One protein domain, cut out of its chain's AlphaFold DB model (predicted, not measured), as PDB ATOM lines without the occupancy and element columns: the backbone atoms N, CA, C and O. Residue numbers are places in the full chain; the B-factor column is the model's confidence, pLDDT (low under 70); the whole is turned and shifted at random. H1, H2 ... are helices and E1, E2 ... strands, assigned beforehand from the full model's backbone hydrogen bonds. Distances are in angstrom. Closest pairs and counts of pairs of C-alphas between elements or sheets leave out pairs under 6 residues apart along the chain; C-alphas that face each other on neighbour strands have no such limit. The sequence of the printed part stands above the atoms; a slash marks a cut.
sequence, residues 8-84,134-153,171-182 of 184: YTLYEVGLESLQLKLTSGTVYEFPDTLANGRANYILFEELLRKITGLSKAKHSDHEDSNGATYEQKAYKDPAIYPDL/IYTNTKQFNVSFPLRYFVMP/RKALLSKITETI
ATOM      1  N   TYR A   8      47.147  30.967 -29.295       95.69
ATOM      2  CA  TYR A   8      46.007  30.327 -28.618       95.69
ATOM      3  C   TYR A   8      45.433  31.080 -27.408       95.69
ATOM      4  O   TYR A   8      44.470  30.616 -26.800       95.69
ATOM      5  N   THR A   9      45.947  32.264 -27.092       96.50
ATOM      6  CA  THR A   9      45.354  33.155 -26.098       96.50
ATOM      7  C   THR A   9      44.358  34.092 -26.778       96.50
ATOM      8  O   THR A   9      44.684  34.750 -27.772       96.50
ATOM      9  N   LEU A  10      43.136  34.159 -26.245       96.69
ATOM     10  CA  LEU A  10      42.142  35.157 -26.629       96.69
ATOM     11  C   LEU A  10      42.306  36.397 -25.760       96.69
ATOM     12  O   LEU A  10      42.236  36.316 -24.539       96.69
ATOM     13  N   TYR A  11      42.475  37.551 -26.381       97.00
ATOM     14  CA  TYR A  11      42.533  38.829 -25.690       97.00
ATOM     15  C   TYR A  11      41.236  39.596 -25.919       97.00
ATOM     16  O   TYR A  11      40.767  39.693 -27.056       97.00
ATOM     17  N   GLU A  12      40.681  40.162 -24.852       96.31
ATOM     18  CA  GLU A  12      39.481  40.993 -24.871       96.31
ATOM     19  C   GLU A  12      39.822  42.429 -24.479       96.31
ATOM     20  O   GLU A  12      40.426  42.674 -23.439       96.31
ATOM     21  N   VAL A  13      39.410  43.381 -25.314       94.88
ATOM     22  CA  VAL A  13      39.554  44.817 -25.067       94.88
ATOM     23  C   VAL A  13      38.162  45.432 -25.024       94.88
ATOM     24  O   VAL A  13      37.444  45.436 -26.030       94.88
ATOM     25  N   GLY A  14      37.780  45.952 -23.860       94.00
ATOM     26  CA  GLY A  14      36.546  46.717 -23.710       94.00
ATOM     27  C   GLY A  14      36.625  48.027 -24.492       94.00
ATOM     28  O   GLY A  14      37.601  48.767 -24.376       94.00
ATOM     29  N   LEU A  15      35.601  48.317 -25.292       91.00
ATOM     30  CA  LEU A  15      35.463  49.584 -26.006       91.00
ATOM     31  C   LEU A  15      34.159  50.243 -25.568       91.00
ATOM     32  O   LEU A  15      33.128  49.587 -25.515       91.00
ATOM     33  N   GLU A  16      34.216  51.535 -25.261       90.00
ATOM     34  CA  GLU A  16      33.035  52.306 -24.862       90.00
ATOM     35  C   GLU A  16      32.449  53.068 -26.056       90.00
ATOM     36  O   GLU A  16      31.272  52.930 -26.379       90.00
ATOM     37  N   SER A  17      33.277  53.853 -26.749       89.31
ATOM     38  CA  SER A  17      32.853  54.668 -27.888       89.31
ATOM     39  C   SER A  17      34.024  55.021 -28.809       89.31
ATOM     40  O   SER A  17      35.195  54.910 -28.441       89.31
ATOM     41  N   LEU A  18      33.703  55.461 -30.030       90.56
ATOM     42  CA  LEU A  18      34.651  56.121 -30.926       90.56
ATOM     43  C   LEU A  18      34.313  57.609 -30.999       90.56
ATOM     44  O   LEU A  18      33.264  57.985 -31.527       90.56
ATOM     45  N   GLN A  19      35.222  58.441 -30.497       93.62
ATOM     46  CA  GLN A  19      35.031  59.883 -30.381       93.62
ATOM     47  C   GLN A  19      36.064  60.669 -31.195       93.62
ATOM     48  O   GLN A  19      37.266  60.409 -31.119       93.62
ATOM     49  N   LEU A  20      35.603  61.686 -31.928       93.38
ATOM     50  CA  LEU A  20      36.455  62.740 -32.480       93.38
ATOM     51  C   LEU A  20      36.403  63.950 -31.555       93.38
ATOM     52  O   LEU A  20      35.349  64.569 -31.395       93.38
ATOM     53  N   LYS A  21      37.553  64.323 -30.998       96.69
ATOM     54  CA  LYS A  21      37.702  65.537 -30.197       96.69
ATOM     55  C   LYS A  21      38.322  66.648 -31.035       96.69
ATOM     56  O   LYS A  21      39.457  66.526 -31.491       96.69
ATOM     57  N   LEU A  22      37.583  67.735 -31.226       97.00
ATOM     58  CA  LEU A  22      38.062  68.922 -31.928       97.00
ATOM     59  C   LEU A  22      38.890  69.818 -31.001       97.00
ATOM     60  O   LEU A  22      38.737  69.795 -29.779       97.00
ATOM     61  N   THR A  23      39.731  70.668 -31.589       97.12
ATOM     62  CA  THR A  23      40.527  71.668 -30.853       97.12
ATOM     63  C   THR A  23      39.663  72.697 -30.120       97.12
ATOM     64  O   THR A  23      40.114  73.270 -29.134       97.12
ATOM     65  N   SER A  24      38.409  72.887 -30.545       96.75
ATOM     66  CA  SER A  24      37.396  73.686 -29.839       96.75
ATOM     67  C   SER A  24      36.918  73.056 -28.525       96.75
ATOM     68  O   SER A  24      36.191  73.699 -27.774       96.75
ATOM     69  N   GLY A  25      37.263  71.792 -28.267       96.25
ATOM     70  CA  GLY A  25      36.730  70.992 -27.165       96.25
ATOM     71  C   GLY A  25      35.444  70.235 -27.507       96.25
ATOM     72  O   GLY A  25      35.012  69.411 -26.705       96.25
ATOM     73  N   THR A  26      34.851  70.459 -28.685       97.38
ATOM     74  CA  THR A  26      33.670  69.716 -29.152       97.38
ATOM     75  C   THR A  26      34.006  68.238 -29.359       97.38
ATOM     76  O   THR A  26      35.049  67.915 -29.928       97.38
ATOM     77  N   VAL A  27      33.107  67.351 -28.931       97.06
ATOM     78  CA  VAL A  27      33.228  65.900 -29.101       97.06
ATOM     79  C   VAL A  27      32.076  65.398 -29.966       97.06
ATOM     80  O   VAL A  27      30.923  65.742 -29.718       97.06
ATOM     81  N   TYR A  28      32.401  64.592 -30.972       95.06
ATOM     82  CA  TYR A  28      31.434  63.895 -31.820       95.06
ATOM     83  C   TYR A  28      31.635  62.388 -31.704       95.06
ATOM     84  O   TYR A  28      32.774  61.923 -31.700       95.06
ATOM     85  N   GLU A  29      30.541  61.635 -31.656       92.38
ATOM     86  CA  GLU A  29      30.564  60.173 -31.650       92.38
ATOM     87  C   GLU A  29      30.324  59.604 -33.046       92.38
ATOM     88  O   GLU A  29      29.532  60.138 -33.824       92.38
ATOM     89  N   PHE A  30      31.010  58.502 -33.353       87.25
ATOM     90  CA  PHE A  30      30.956  57.832 -34.655       87.25
ATOM     91  C   PHE A  30      30.622  56.341 -34.512       87.25
ATOM     92  O   PHE A  30      31.443  55.487 -34.860       87.25
ATOM     93  N   PRO A  31      29.428  55.993 -34.002       80.12
ATOM     94  CA  PRO A  31      29.055  54.597 -33.769       80.12
ATOM     95  C   PRO A  31      29.071  53.762 -35.064       80.12
ATOM     96  O   PRO A  31      29.577  52.640 -35.078       80.12
ATOM     97  N   ASP A  32      28.629  54.338 -36.184       85.00
ATOM     98  CA  ASP A  32      28.545  53.637 -37.474       85.00
ATOM     99  C   ASP A  32      29.917  53.330 -38.092       85.00
ATOM    100  O   ASP A  32      30.065  52.398 -38.889       85.00
ATOM    101  N   THR A  33      30.953  54.088 -37.720       86.19
ATOM    102  CA  THR A  33      32.318  53.870 -38.216       86.19
ATOM    103  C   THR A  33      32.874  52.532 -37.744       86.19
ATOM    104  O   THR A  33      33.567  51.861 -38.507       86.19
ATOM    105  N   LEU A  34      32.525  52.105 -36.527       85.62
ATOM    106  CA  LEU A  34      32.953  50.817 -35.985       85.62
ATOM    107  C   LEU A  34      32.263  49.631 -36.680       85.62
ATOM    108  O   LEU A  34      32.885  48.583 -36.861       85.62
ATOM    109  N   ALA A  35      31.022  49.803 -37.143       82.94
ATOM    110  CA  ALA A  35      30.287  48.778 -37.886       82.94
ATOM    111  C   ALA A  35      30.714  48.674 -39.368       82.94
ATOM    112  O   ALA A  35      30.519  47.637 -40.010       82.94
ATOM    113  N   ASN A  36      31.307  49.732 -39.931       85.94
ATOM    114  CA  ASN A  36      31.742  49.765 -41.324       85.94
ATOM    115  C   ASN A  36      33.048  48.982 -41.537       85.94
ATOM    116  O   ASN A  36      34.115  49.417 -41.114       85.94
ATOM    117  N   GLY A  37      32.989  47.880 -42.290       80.81
ATOM    118  CA  GLY A  37      34.137  46.986 -42.495       80.81
ATOM    119  C   GLY A  37      35.389  47.622 -43.119       80.81
ATOM    120  O   GLY A  37      36.491  47.127 -42.914       80.81
ATOM    121  N   ARG A  38      35.258  48.711 -43.891       81.56
ATOM    122  CA  ARG A  38      36.423  49.387 -44.488       81.56
ATOM    123  C   ARG A  38      37.054  50.378 -43.519       81.56
ATOM    124  O   ARG A  38      38.277  50.447 -43.436       81.56
ATOM    125  N   ALA A  39      36.229  51.146 -42.813       83.62
ATOM    126  CA  ALA A  39      36.714  52.109 -41.833       83.62
ATOM    127  C   ALA A  39      37.285  51.401 -40.598       83.62
ATOM    128  O   ALA A  39      38.357  51.758 -40.110       83.62
ATOM    129  N   ASN A  40      36.607  50.350 -40.140       88.00
ATOM    130  CA  ASN A  40      37.009  49.621 -38.954       88.00
ATOM    131  C   ASN A  40      38.286  48.797 -39.169       88.00
ATOM    132  O   ASN A  40      39.067  48.661 -38.237       88.00
ATOM    133  N   TYR A  41      38.556  48.325 -40.391       86.31
ATOM    134  CA  TYR A  41      39.781  47.595 -40.707       86.31
ATOM    135  C   TYR A  41      41.022  48.429 -40.364       86.31
ATOM    136  O   TYR A  41      41.866  47.981 -39.594       86.31
ATOM    137  N   ILE A  42      41.082  49.671 -40.860       89.75
ATOM    138  CA  ILE A  42      42.214  50.579 -40.619       89.75
ATOM    139  C   ILE A  42      42.332  50.890 -39.123       89.75
ATOM    140  O   ILE A  42      43.412  50.783 -38.547       89.75
ATOM    141  N   LEU A  43      41.206  51.230 -38.493       92.38
ATOM    142  CA  LEU A  43      41.156  51.581 -37.077       92.38
ATOM    143  C   LEU A  43      41.633  50.433 -36.177       92.38
ATOM    144  O   LEU A  43      42.452  50.647 -35.286       92.38
ATOM    145  N   PHE A  44      41.151  49.213 -36.413       94.06
ATOM    146  CA  PHE A  44      41.507  48.056 -35.597       94.06
ATOM    147  C   PHE A  44      42.920  47.554 -35.872       94.06
ATOM    148  O   PHE A  44      43.569  47.088 -34.940       94.06
ATOM    149  N   GLU A  45      43.426  47.686 -37.098       94.44
ATOM    150  CA  GLU A  45      44.831  47.406 -37.409       94.44
ATOM    151  C   GLU A  45      45.764  48.366 -36.648       94.44
ATOM    152  O   GLU A  45      46.751  47.947 -36.042       94.44
ATOM    153  N   GLU A  46      45.440  49.663 -36.608       94.69
ATOM    154  CA  GLU A  46      46.179  50.644 -35.804       94.69
ATOM    155  C   GLU A  46      46.078  50.380 -34.301       94.69
ATOM    156  O   GLU A  46      47.104  50.395 -33.610       94.69
ATOM    157  N   LEU A  47      44.877  50.096 -33.795       94.19
ATOM    158  CA  LEU A  47      44.666  49.773 -32.388       94.19
ATOM    159  C   LEU A  47      45.450  48.520 -31.982       94.19
ATOM    160  O   LEU A  47      46.139  48.540 -30.962       94.19
ATOM    161  N   LEU A  48      45.416  47.463 -32.800       95.19
ATOM    162  CA  LEU A  48      46.156  46.231 -32.532       95.19
ATOM    163  C   LEU A  48      47.655  46.477 -32.427       95.19
ATOM    164  O   LEU A  48      48.290  45.999 -31.486       95.19
ATOM    165  N   ARG A  49      48.225  47.280 -33.328       95.06
ATOM    166  CA  ARG A  49      49.633  47.688 -33.233       95.06
ATOM    167  C   ARG A  49      49.940  48.389 -31.917       95.06
ATOM    168  O   ARG A  49      50.947  48.084 -31.285       95.06
ATOM    169  N   LYS A  50      49.059  49.282 -31.458       93.56
ATOM    170  CA  LYS A  50      49.246  49.998 -30.189       93.56
ATOM    171  C   LYS A  50      49.198  49.081 -28.969       93.56
ATOM    172  O   LYS A  50      50.064  49.217 -28.109       93.56
ATOM    173  N   ILE A  51      48.241  48.158 -28.894       93.75
ATOM    174  CA  ILE A  51      48.075  47.291 -27.711       93.75
ATOM    175  C   ILE A  51      49.082  46.138 -27.660       93.75
ATOM    176  O   ILE A  51      49.425  45.655 -26.582       93.75
ATOM    177  N   THR A  52      49.569  45.688 -28.817       92.88
ATOM    178  CA  THR A  52      50.544  44.593 -28.894       92.88
ATOM    179  C   THR A  52      51.981  45.120 -28.910       92.88
ATOM    180  O   THR A  52      52.881  44.474 -28.384       92.88
ATOM    181  N   GLY A  53      52.221  46.314 -29.454       93.00
ATOM    182  CA  GLY A  53      53.563  46.826 -29.742       93.00
ATOM    183  C   GLY A  53      54.101  46.386 -31.107       93.00
ATOM    184  O   GLY A  53      55.298  46.518 -31.355       93.00
ATOM    185  N   LEU A  54      53.243  45.852 -31.982       94.44
ATOM    186  CA  LEU A  54      53.581  45.593 -33.379       94.44
ATOM    187  C   LEU A  54      53.759  46.893 -34.172       94.44
ATOM    188  O   LEU A  54      53.220  47.949 -33.833       94.44
ATOM    189  N   SER A  55      54.494  46.795 -35.273       94.94
ATOM    190  CA  SER A  55      54.741  47.889 -36.209       94.94
ATOM    191  C   SER A  55      54.067  47.628 -37.556       94.94
ATOM    192  O   SER A  55      53.595  46.527 -37.823       94.94
ATOM    193  N   LYS A  56      53.960  48.660 -38.397       95.31
ATOM    194  CA  LYS A  56      53.394  48.532 -39.745       95.31
ATOM    195  C   LYS A  56      54.388  47.832 -40.673       95.31
ATOM    196  O   LYS A  56      55.522  48.288 -40.782       95.31
ATOM    197  N   ALA A  57      53.925  46.822 -41.407       92.75
ATOM    198  CA  ALA A  57      54.718  46.125 -42.416       92.75
ATOM    199  C   ALA A  57      54.408  46.614 -43.846       92.75
ATOM    200  O   ALA A  57      53.413  47.293 -44.102       92.75
ATOM    201  N   LYS A  58      55.285  46.284 -44.806       86.00
ATOM    202  CA  LYS A  58      55.121  46.659 -46.228       86.00
ATOM    203  C   LYS A  58      54.276  45.661 -47.029       86.00
ATOM    204  O   LYS A  58      53.557  46.059 -47.943       86.00
ATOM    205  N   HIS A  59      54.409  44.371 -46.725       83.62
ATOM    206  CA  HIS A  59      53.801  43.260 -47.480       83.62
ATOM    207  C   HIS A  59      52.862  42.385 -46.628       83.62
ATOM    208  O   HIS A  59      52.292  41.408 -47.119       83.62
ATOM    209  N   SER A  60      52.697  42.769 -45.366       90.56
ATOM    210  CA  SER A  60      51.757  42.219 -44.397       90.56
ATOM    211  C   SER A  60      51.159  43.382 -43.600       90.56
ATOM    212  O   SER A  60      51.506  44.540 -43.859       90.56
ATOM    213  N   ASP A  61      50.282  43.094 -42.649       92.81
ATOM    214  CA  ASP A  61      49.609  44.137 -41.869       92.81
ATOM    215  C   ASP A  61      50.500  44.599 -40.706       92.81
ATOM    216  O   ASP A  61      50.575  45.796 -40.387       92.81
ATOM    217  N   HIS A  62      51.257  43.655 -40.133       94.75
ATOM    218  CA  HIS A  62      52.096  43.891 -38.964       94.75
ATOM    219  C   HIS A  62      53.464  43.202 -39.032       94.75
ATOM    220  O   HIS A  62      53.620  42.161 -39.669       94.75
ATOM    221  N   GLU A  63      54.438  43.768 -38.320       94.94
ATOM    222  CA  GLU A  63      55.775  43.198 -38.104       94.94
ATOM    223  C   GLU A  63      56.218  43.408 -36.647       94.94
ATOM    224  O   GLU A  63      55.965  44.473 -36.064       94.94
ATOM    225  N   ASP A  64      56.853  42.401 -36.041       93.44
ATOM    226  CA  ASP A  64      57.425  42.512 -34.694       93.44
ATOM    227  C   ASP A  64      58.897  42.964 -34.698       93.44
ATOM    228  O   ASP A  64      59.520  43.151 -35.737       93.44
ATOM    229  N   SER A  65      59.486  43.143 -33.514       91.69
ATOM    230  CA  SER A  65      60.880  43.592 -33.378       91.69
ATOM    231  C   SER A  65      61.927  42.619 -33.936       91.69
ATOM    232  O   SER A  65      63.094  42.989 -34.037       91.69
ATOM    233  N   ASN A  66      61.542  41.376 -34.228       91.25
ATOM    234  CA  ASN A  66      62.412  40.341 -34.780       91.25
ATOM    235  C   ASN A  66      62.226  40.177 -36.297       91.25
ATOM    236  O   ASN A  66      62.882  39.321 -36.890       91.25
ATOM    237  N   GLY A  67      61.343  40.965 -36.919       91.19
ATOM    238  CA  GLY A  67      61.034  40.888 -38.345       91.19
ATOM    239  C   GLY A  67      60.004  39.823 -38.720       91.19
ATOM    240  O   GLY A  67      59.813  39.571 -39.909       91.19
ATOM    241  N   ALA A  68      59.342  39.188 -37.744       91.81
ATOM    242  CA  ALA A  68      58.260  38.253 -38.043       91.81
ATOM    243  C   ALA A  68      57.030  39.019 -38.541       91.81
ATOM    244  O   ALA A  68      56.696  40.076 -37.997       91.81
ATOM    245  N   THR A  69      56.346  38.489 -39.552       93.31
ATOM    246  CA  THR A  69      55.221  39.159 -40.222       93.31
ATOM    247  C   THR A  69      53.878  38.533 -39.853       93.31
ATOM    248  O   THR A  69      53.726  37.311 -39.766       93.31
ATOM    249  N   TYR A  70      52.868  39.384 -39.662       93.56
ATOM    250  CA  TYR A  70      51.543  38.977 -39.198       93.56
ATOM    251  C   TYR A  70      50.455  39.620 -40.055       93.56
ATOM    252  O   TYR A  70      50.442  40.836 -40.248       93.56
ATOM    253  N   GLU A  71      49.498  38.813 -40.504       94.12
ATOM    254  CA  GLU A  71      48.323  39.301 -41.233       94.12
ATOM    255  C   GLU A  71      47.085  39.245 -40.340       94.12
ATOM    256  O   GLU A  71      46.854  38.263 -39.627       94.12
ATOM    257  N   GLN A  72      46.271  40.290 -40.389       94.62
ATOM    258  CA  GLN A  72      45.028  40.391 -39.649       94.62
ATOM    259  C   GLN A  72      43.856  39.891 -40.492       94.62
ATOM    260  O   GLN A  72      43.714  40.214 -41.673       94.62
ATOM    261  N   LYS A  73      42.973  39.100 -39.883       94.25
ATOM    262  CA  LYS A  73      41.777  38.562 -40.540       94.25
ATOM    263  C   LYS A  73      40.559  38.736 -39.654       94.25
ATOM    264  O   LYS A  73      40.597  38.448 -38.464       94.25
ATOM    265  N   ALA A  74      39.463  39.182 -40.256       93.06
ATOM    266  CA  ALA A  74      38.240  39.482 -39.535       93.06
ATOM    267  C   ALA A  74      37.215  38.347 -39.661       93.06
ATOM    268  O   ALA A  74      36.877  37.912 -40.767       93.06
ATOM    269  N   TYR A  75      36.668  37.928 -38.528       92.69
ATOM    270  CA  TYR A  75      35.531  37.020 -38.418       92.69
ATOM    271  C   TYR A  75      34.369  37.732 -37.706       92.69
ATOM    272  O   TYR A  75      34.544  38.806 -37.125       92.69
ATOM    273  N   LYS A  76      33.156  37.181 -37.814       90.12
ATOM    274  CA  LYS A  76      31.970  37.720 -37.131       90.12
ATOM    275  C   LYS A  76      31.969  37.302 -35.665       90.12
ATOM    276  O   LYS A  76      32.294  36.154 -35.382       90.12
ATOM    277  N   ASP A  77      31.548  38.156 -34.743       89.50
ATOM    278  CA  ASP A  77      31.500  37.770 -33.328       89.50
ATOM    279  C   ASP A  77      30.534  36.584 -33.079       89.50
ATOM    280  O   ASP A  77      29.395  36.624 -33.557       89.50
ATOM    281  N   PRO A  78      30.947  35.518 -32.365       86.81
ATOM    282  CA  PRO A  78      30.096  34.357 -32.102       86.81
ATOM    283  C   PRO A  78      28.934  34.641 -31.142       86.81
ATOM    284  O   PRO A  78      27.934  33.939 -31.210       86.81
ATOM    285  N   ALA A  79      29.014  35.659 -30.282       87.94
ATOM    286  CA  ALA A  79      27.903  36.041 -29.413       87.94
ATOM    287  C   ALA A  79      26.777  36.741 -30.193       87.94
ATOM    288  O   ALA A  79      25.609  36.615 -29.838       87.94
ATOM    289  N   ILE A  80      27.122  37.458 -31.269       85.69
ATOM    290  CA  ILE A  80      26.151  38.118 -32.159       85.69
ATOM    291  C   ILE A  80      25.651  37.142 -33.234       85.69
ATOM    292  O   ILE A  80      24.485  37.176 -33.619       85.69
ATOM    293  N   TYR A  81      26.535  36.268 -33.716       85.75
ATOM    294  CA  TYR A  81      26.266  35.309 -34.788       85.75
ATOM    295  C   TYR A  81      26.623  33.879 -34.331       85.75
ATOM    296  O   TYR A  81      27.653  33.345 -34.772       85.75
ATOM    297  N   PRO A  82      25.811  33.276 -33.432       80.50
ATOM    298  CA  PRO A  82      26.089  31.966 -32.833       80.50
ATOM    299  C   PRO A  82      25.865  30.795 -33.799       80.50
ATOM    300  O   PRO A  82      26.671  29.867 -33.829       80.50
ATOM    301  N   ASP A  83      24.822  30.867 -34.628       68.12
ATOM    302  CA  ASP A  83      24.368  29.757 -35.470       68.12
ATOM    303  C   ASP A  83      24.933  29.837 -36.883       68.12
ATOM    304  O   ASP A  83      24.296  30.355 -37.801       68.12
ATOM    305  N   LEU A  84      26.139  29.312 -37.068       61.91
ATOM    306  CA  LEU A  84      26.694  29.089 -38.395       61.91
ATOM    307  C   LEU A  84      27.450  27.759 -38.381       61.91
ATOM    308  O   LEU A  84      28.665  27.716 -38.162       61.91
ATOM    309  N   ILE A 134      46.556  37.074 -37.032       95.88
ATOM    310  CA  ILE A 134      45.818  37.720 -35.946       95.88
ATOM    311  C   ILE A 134      44.348  37.749 -36.347       95.88
ATOM    312  O   ILE A 134      43.950  38.469 -37.262       95.88
ATOM    313  N   TYR A 135      43.529  36.953 -35.674       96.38
ATOM    314  CA  TYR A 135      42.105  36.870 -35.965       96.38
ATOM    315  C   TYR A 135      41.320  37.794 -35.056       96.38
ATOM    316  O   TYR A 135      41.473  37.716 -33.843       96.38
ATOM    317  N   THR A 136      40.456  38.627 -35.631       95.62
ATOM    318  CA  THR A 136      39.687  39.643 -34.907       95.62
ATOM    319  C   THR A 136      38.186  39.502 -35.137       95.62
ATOM    320  O   THR A 136      37.757  39.249 -36.262       95.62
ATOM    321  N   ASN A 137      37.357  39.745 -34.121       94.06
ATOM    322  CA  ASN A 137      35.885  39.733 -34.248       94.06
ATOM    323  C   ASN A 137      35.313  40.994 -34.937       94.06
ATOM    324  O   ASN A 137      34.190  41.420 -34.670       94.06
ATOM    325  N   THR A 138      36.088  41.643 -35.803       93.50
ATOM    326  CA  THR A 138      35.800  43.002 -36.284       93.50
ATOM    327  C   THR A 138      34.890  43.041 -37.509       93.50
ATOM    328  O   THR A 138      34.500  44.117 -37.970       93.50
ATOM    329  N   LYS A 139      34.510  41.886 -38.066       90.56
ATOM    330  CA  LYS A 139      33.559  41.836 -39.178       90.56
ATOM    331  C   LYS A 139      32.161  42.127 -38.633       90.56
ATOM    332  O   LYS A 139      31.598  41.291 -37.939       90.56
ATOM    333  N   GLN A 140      31.600  43.283 -39.004       87.62
ATOM    334  CA  GLN A 140      30.327  43.790 -38.460       87.62
ATOM    335  C   GLN A 140      30.398  44.006 -36.938       87.62
ATOM    336  O   GLN A 140      29.526  43.568 -36.195       87.62
ATOM    337  N   PHE A 141      31.479  44.645 -36.485       91.12
ATOM    338  CA  PHE A 141      31.732  44.884 -35.068       91.12
ATOM    339  C   PHE A 141      30.612  45.693 -34.390       91.12
ATOM    340  O   PHE A 141      30.057  46.619 -34.984       91.12
ATOM    341  N   ASN A 142      30.333  45.369 -33.124       89.56
ATOM    342  CA  ASN A 142      29.392  46.078 -32.262       89.56
ATOM    343  C   ASN A 142      30.084  46.409 -30.935       89.56
ATOM    344  O   ASN A 142      30.549  45.506 -30.248       89.56
ATOM    345  N   VAL A 143      30.099  47.693 -30.570       89.62
ATOM    346  CA  VAL A 143      30.765  48.216 -29.362       89.62
ATOM    347  C   VAL A 143      30.202  47.658 -28.050       89.62
ATOM    348  O   VAL A 143      30.884  47.662 -27.036       89.62
ATOM    349  N   SER A 144      28.989  47.097 -28.072       89.56
ATOM    350  CA  SER A 144      28.400  46.403 -26.915       89.56
ATOM    351  C   SER A 144      29.133  45.101 -26.556       89.56
ATOM    352  O   SER A 144      28.820  44.484 -25.540       89.56
ATOM    353  N   PHE A 145      30.079  44.658 -27.390       91.19
ATOM    354  CA  PHE A 145      30.927  43.489 -27.173       91.19
ATOM    355  C   PHE A 145      32.405  43.894 -27.230       91.19
ATOM    356  O   PHE A 145      32.763  44.807 -27.979       91.19
ATOM    357  N   PRO A 146      33.289  43.217 -26.476       94.25
ATOM    358  CA  PRO A 146      34.707  43.535 -26.503       94.25
ATOM    359  C   PRO A 146      35.301  43.255 -27.885       94.25
ATOM    360  O   PRO A 146      34.923  42.300 -28.574       94.25
ATOM    361  N   LEU A 147      36.294  44.053 -28.270       94.81
ATOM    362  CA  LEU A 147      37.204  43.661 -29.337       94.81
ATOM    363  C   LEU A 147      37.945  42.409 -28.877       94.81
ATOM    364  O   LEU A 147      38.624  42.417 -27.852       94.81
ATOM    365  N   ARG A 148      37.837  41.349 -29.665       95.62
ATOM    366  CA  ARG A 148      38.523  40.084 -29.452       95.62
ATOM    367  C   ARG A 148      39.587  39.905 -30.497       95.62
ATOM    368  O   ARG A 148      39.303  40.055 -31.688       95.62
ATOM    369  N   TYR A 149      40.771  39.500 -30.065       96.56
ATOM    370  CA  TYR A 149      41.788  39.021 -30.980       96.56
ATOM    371  C   TYR A 149      42.561  37.840 -30.414       96.56
ATOM    372  O   TYR A 149      42.720  37.706 -29.205       96.56
ATOM    373  N   PHE A 150      43.042  36.977 -31.299       96.56
ATOM    374  CA  PHE A 150      43.913  35.867 -30.936       96.56
ATOM    375  C   PHE A 150      44.918  35.599 -32.047       96.56
ATOM    376  O   PHE A 150      44.677  35.910 -33.218       96.56
ATOM    377  N   VAL A 151      46.049  35.012 -31.669       95.19
ATOM    378  CA  VAL A 151      47.126  34.665 -32.596       95.19
ATOM    379  C   VAL A 151      47.046  33.185 -32.933       95.19
ATOM    380  O   VAL A 151      46.953  32.338 -32.043       95.19
ATOM    381  N   MET A 152      47.121  32.874 -34.222       96.19
ATOM    382  CA  MET A 152      47.183  31.508 -34.722       96.19
ATOM    383  C   MET A 152      48.465  31.293 -35.530       96.19
ATOM    384  O   MET A 152      48.742  32.074 -36.450       96.19
ATOM    385  N   PRO A 153      49.241  30.234 -35.249       94.56
ATOM    386  CA  PRO A 153      50.364  29.858 -36.097       94.56
ATOM    387  C   PRO A 153      49.903  29.510 -37.514       94.56
ATOM    388  O   PRO A 153      48.870  28.862 -37.705       94.56
ATOM    389  N   ARG A 171      35.819  29.105 -38.540       91.06
ATOM    390  CA  ARG A 171      35.863  29.871 -37.278       91.06
ATOM    391  C   ARG A 171      35.842  28.967 -36.049       91.06
ATOM    392  O   ARG A 171      36.656  29.157 -35.150       91.06
ATOM    393  N   LYS A 172      34.949  27.977 -36.010       89.62
ATOM    394  CA  LYS A 172      34.813  27.042 -34.882       89.62
ATOM    395  C   LYS A 172      36.094  26.240 -34.668       89.62
ATOM    396  O   LYS A 172      36.524  26.095 -33.527       89.62
ATOM    397  N   ALA A 173      36.731  25.781 -35.746       91.25
ATOM    398  CA  ALA A 173      38.000  25.057 -35.659       91.25
ATOM    399  C   ALA A 173      39.097  25.914 -35.007       91.25
ATOM    400  O   ALA A 173      39.770  25.457 -34.086       91.25
ATOM    401  N   LEU A 174      39.230  27.178 -35.416       92.19
ATOM    402  CA  LEU A 174      40.223  28.080 -34.831       92.19
ATOM    403  C   LEU A 174      39.901  28.460 -33.383       92.19
ATOM    404  O   LEU A 174      40.793  28.414 -32.540       92.19
ATOM    405  N   LEU A 175      38.641  28.783 -33.077       92.81
ATOM    406  CA  LEU A 175      38.224  29.118 -31.713       92.81
ATOM    407  C   LEU A 175      38.399  27.931 -30.753       92.81
ATOM    408  O   LEU A 175      38.745  28.141 -29.596       92.81
ATOM    409  N   SER A 176      38.238  26.690 -31.224       93.12
ATOM    410  CA  SER A 176      38.442  25.488 -30.398       93.12
ATOM    411  C   SER A 176      39.888  25.285 -29.932       93.12
ATOM    412  O   SER A 176      40.127  24.516 -29.005       93.12
ATOM    413  N   LYS A 177      40.849  25.968 -30.567       95.75
ATOM    414  CA  LYS A 177      42.259  25.933 -30.169       95.75
ATOM    415  C   LYS A 177      42.577  26.906 -29.040       95.75
ATOM    416  O   LYS A 177      43.666  26.810 -28.494       95.75
ATOM    417  N   ILE A 178      41.681  27.843 -28.719       96.19
ATOM    418  CA  ILE A 178      41.912  28.831 -27.662       96.19
ATOM    419  C   ILE A 178      41.989  28.118 -26.311       96.19
ATOM    420  O   ILE A 178      41.097  27.350 -25.959       96.19
ATOM    421  N   THR A 179      43.047  28.390 -25.551       95.81
ATOM    422  CA  THR A 179      43.297  27.747 -24.251       95.81
ATOM    423  C   THR A 179      42.982  28.646 -23.067       95.81
ATOM    424  O   THR A 179      42.719  28.149 -21.976       95.81
ATOM    425  N   GLU A 180      43.003  29.964 -23.261       95.88
ATOM    426  CA  GLU A 180      42.752  30.936 -22.199       95.88
ATOM    427  C   GLU A 180      42.183  32.248 -22.754       95.88
ATOM    428  O   GLU A 180      42.272  32.532 -23.951       95.88
ATOM    429  N   THR A 181      41.601  33.057 -21.869       96.56
ATOM    430  CA  THR A 181      41.112  34.404 -22.189       96.56
ATOM    431  C   THR A 181      41.690  35.422 -21.211       96.56
ATOM    432  O   THR A 181      41.629  35.217 -20.000       96.56
ATOM    433  N   ILE A 182      42.236  36.518 -21.738       96.12
ATOM    434  CA  ILE A 182      42.827  37.626 -20.983       96.12
ATOM    435  C   ILE A 182      42.050  38.905 -21.293       96.12
ATOM    436  O   ILE A 182      41.935  39.300 -22.452       96.12
TER     437      ILE A 182
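This is residues 8 to 84, 134 to 153 and 171 to 182 of the 184 residues of the protein "Unannotated protein" of freshwater metagenome (UniProt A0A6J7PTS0). Look first for one strongly twisted sheet of five strands with a single long helix, H2, packed slantwise over one face of it. From the sheet's strand E1 the chain runs out to a small two-strand hairpin, E2 and E3, which reaches away from the sheet at one end of the longest axis; short H1 leads from it back to H2, while short H3 only grazes the sheet. The printed part has 109 residues with three named helices and seven named strands, in the order E1 E2 E3 H1 H2 E4 E5 E6 H3 E7, and its class is mixed, helices and strands. The large sheet is mixed, in the order E4 E5 E6 E1 E7. The whole is compact, with a radius of gyration of the C-alphas of 15.0 A, and spans 47 by 38 by 24 A.

Begin at the large sheet, where E4, residues 69 to 76, is an edge strand. Its parallel neighbour is E5, residues 134 to 139; look for N 73 and O 134, 2.9 A apart and within hydrogen-bond range. E5 forms a hairpin with antiparallel E6, residues 147 to 153, where N 135 and O 150 are 2.9 A apart. E6 is antiparallel to E1, residues 9 to 13, with N 11 and O 149 at 2.8 A. The other edge strand is E7, residues 180 to 182, parallel to E1, with N 12 and O 182 at 2.8 A. From edge to edge the strands' lines turn by 94 degrees. H2, residues 37 to 52, is on this sheet at a height of 8.3 A, in two layers, a helix on one face of a sheet. It lies over E5 and only just over E6, on which 3 of its C-alphas fall, and runs slantwise to the strands, at 38 degrees to E5 on the local plane. The closest C-alphas of H2 and E5 are those of Gly 37 and Lys 139, 6.2 A apart. H1, residues 31 to 35, and H2 only just touch, and only at the corner, with 3 pairs of C-alphas within 8 A; H2 does so with residues 39 to 40 alone, and the closest C-alphas are those of Leu 34 and Asn 40, 5.2 A. Farther out, E2, residues 19 to 21, and E3, residues 27 to 29, form an antiparallel hairpin, with N 20 and O 28 at 2.8 A. H3, residues 171 to 175, only grazes the large sheet and touches no helix. In H3 every O i to N i+4 pair is within hydrogen-bond range; in H2 it is 11 of 12, and in H1 0 of 1, with 2 of 2 O i to N i+3 pairs.

Find C-alpha 9 at (45.354, 33.155, -26.098); from there E1 runs 13.1 A to Val 13. Find C-alpha 37 at (34.137, 46.986, -42.495), where H2 begins and runs 21.4 A to Thr 52. E4 covers 23.5 A from Thr 69 to Lys 76, E5 13.3 A from Ile 134 to Lys 139, and E6 20.2 A from Leu 147 to Pro 153. The short elements are E2, 6.3 A, E3, 6.8 A, H1, 7.2 A, H3, 6.1 A, and E7, 6.8 A, which ends at C-alpha 182, (42.827, 37.626, -20.983).

The two C-alphas farthest apart, those of Ser 24 and Ala 173, are 49.0 A from each other. Residues 85 to 133 and 154 to 170 are not printed; the C-alphas across these cuts are 21.1 A and 14.5 A apart. The link from H2 to E4, residues 53 to 68, is long; in it residues 62 to 63 pair antiparallel with residues 55 to 56 and with residues 69 to 70 of E4. The mean pLDDT of the printed part is 91.6, and the model's confidence is under 70 at residues 83 to 84.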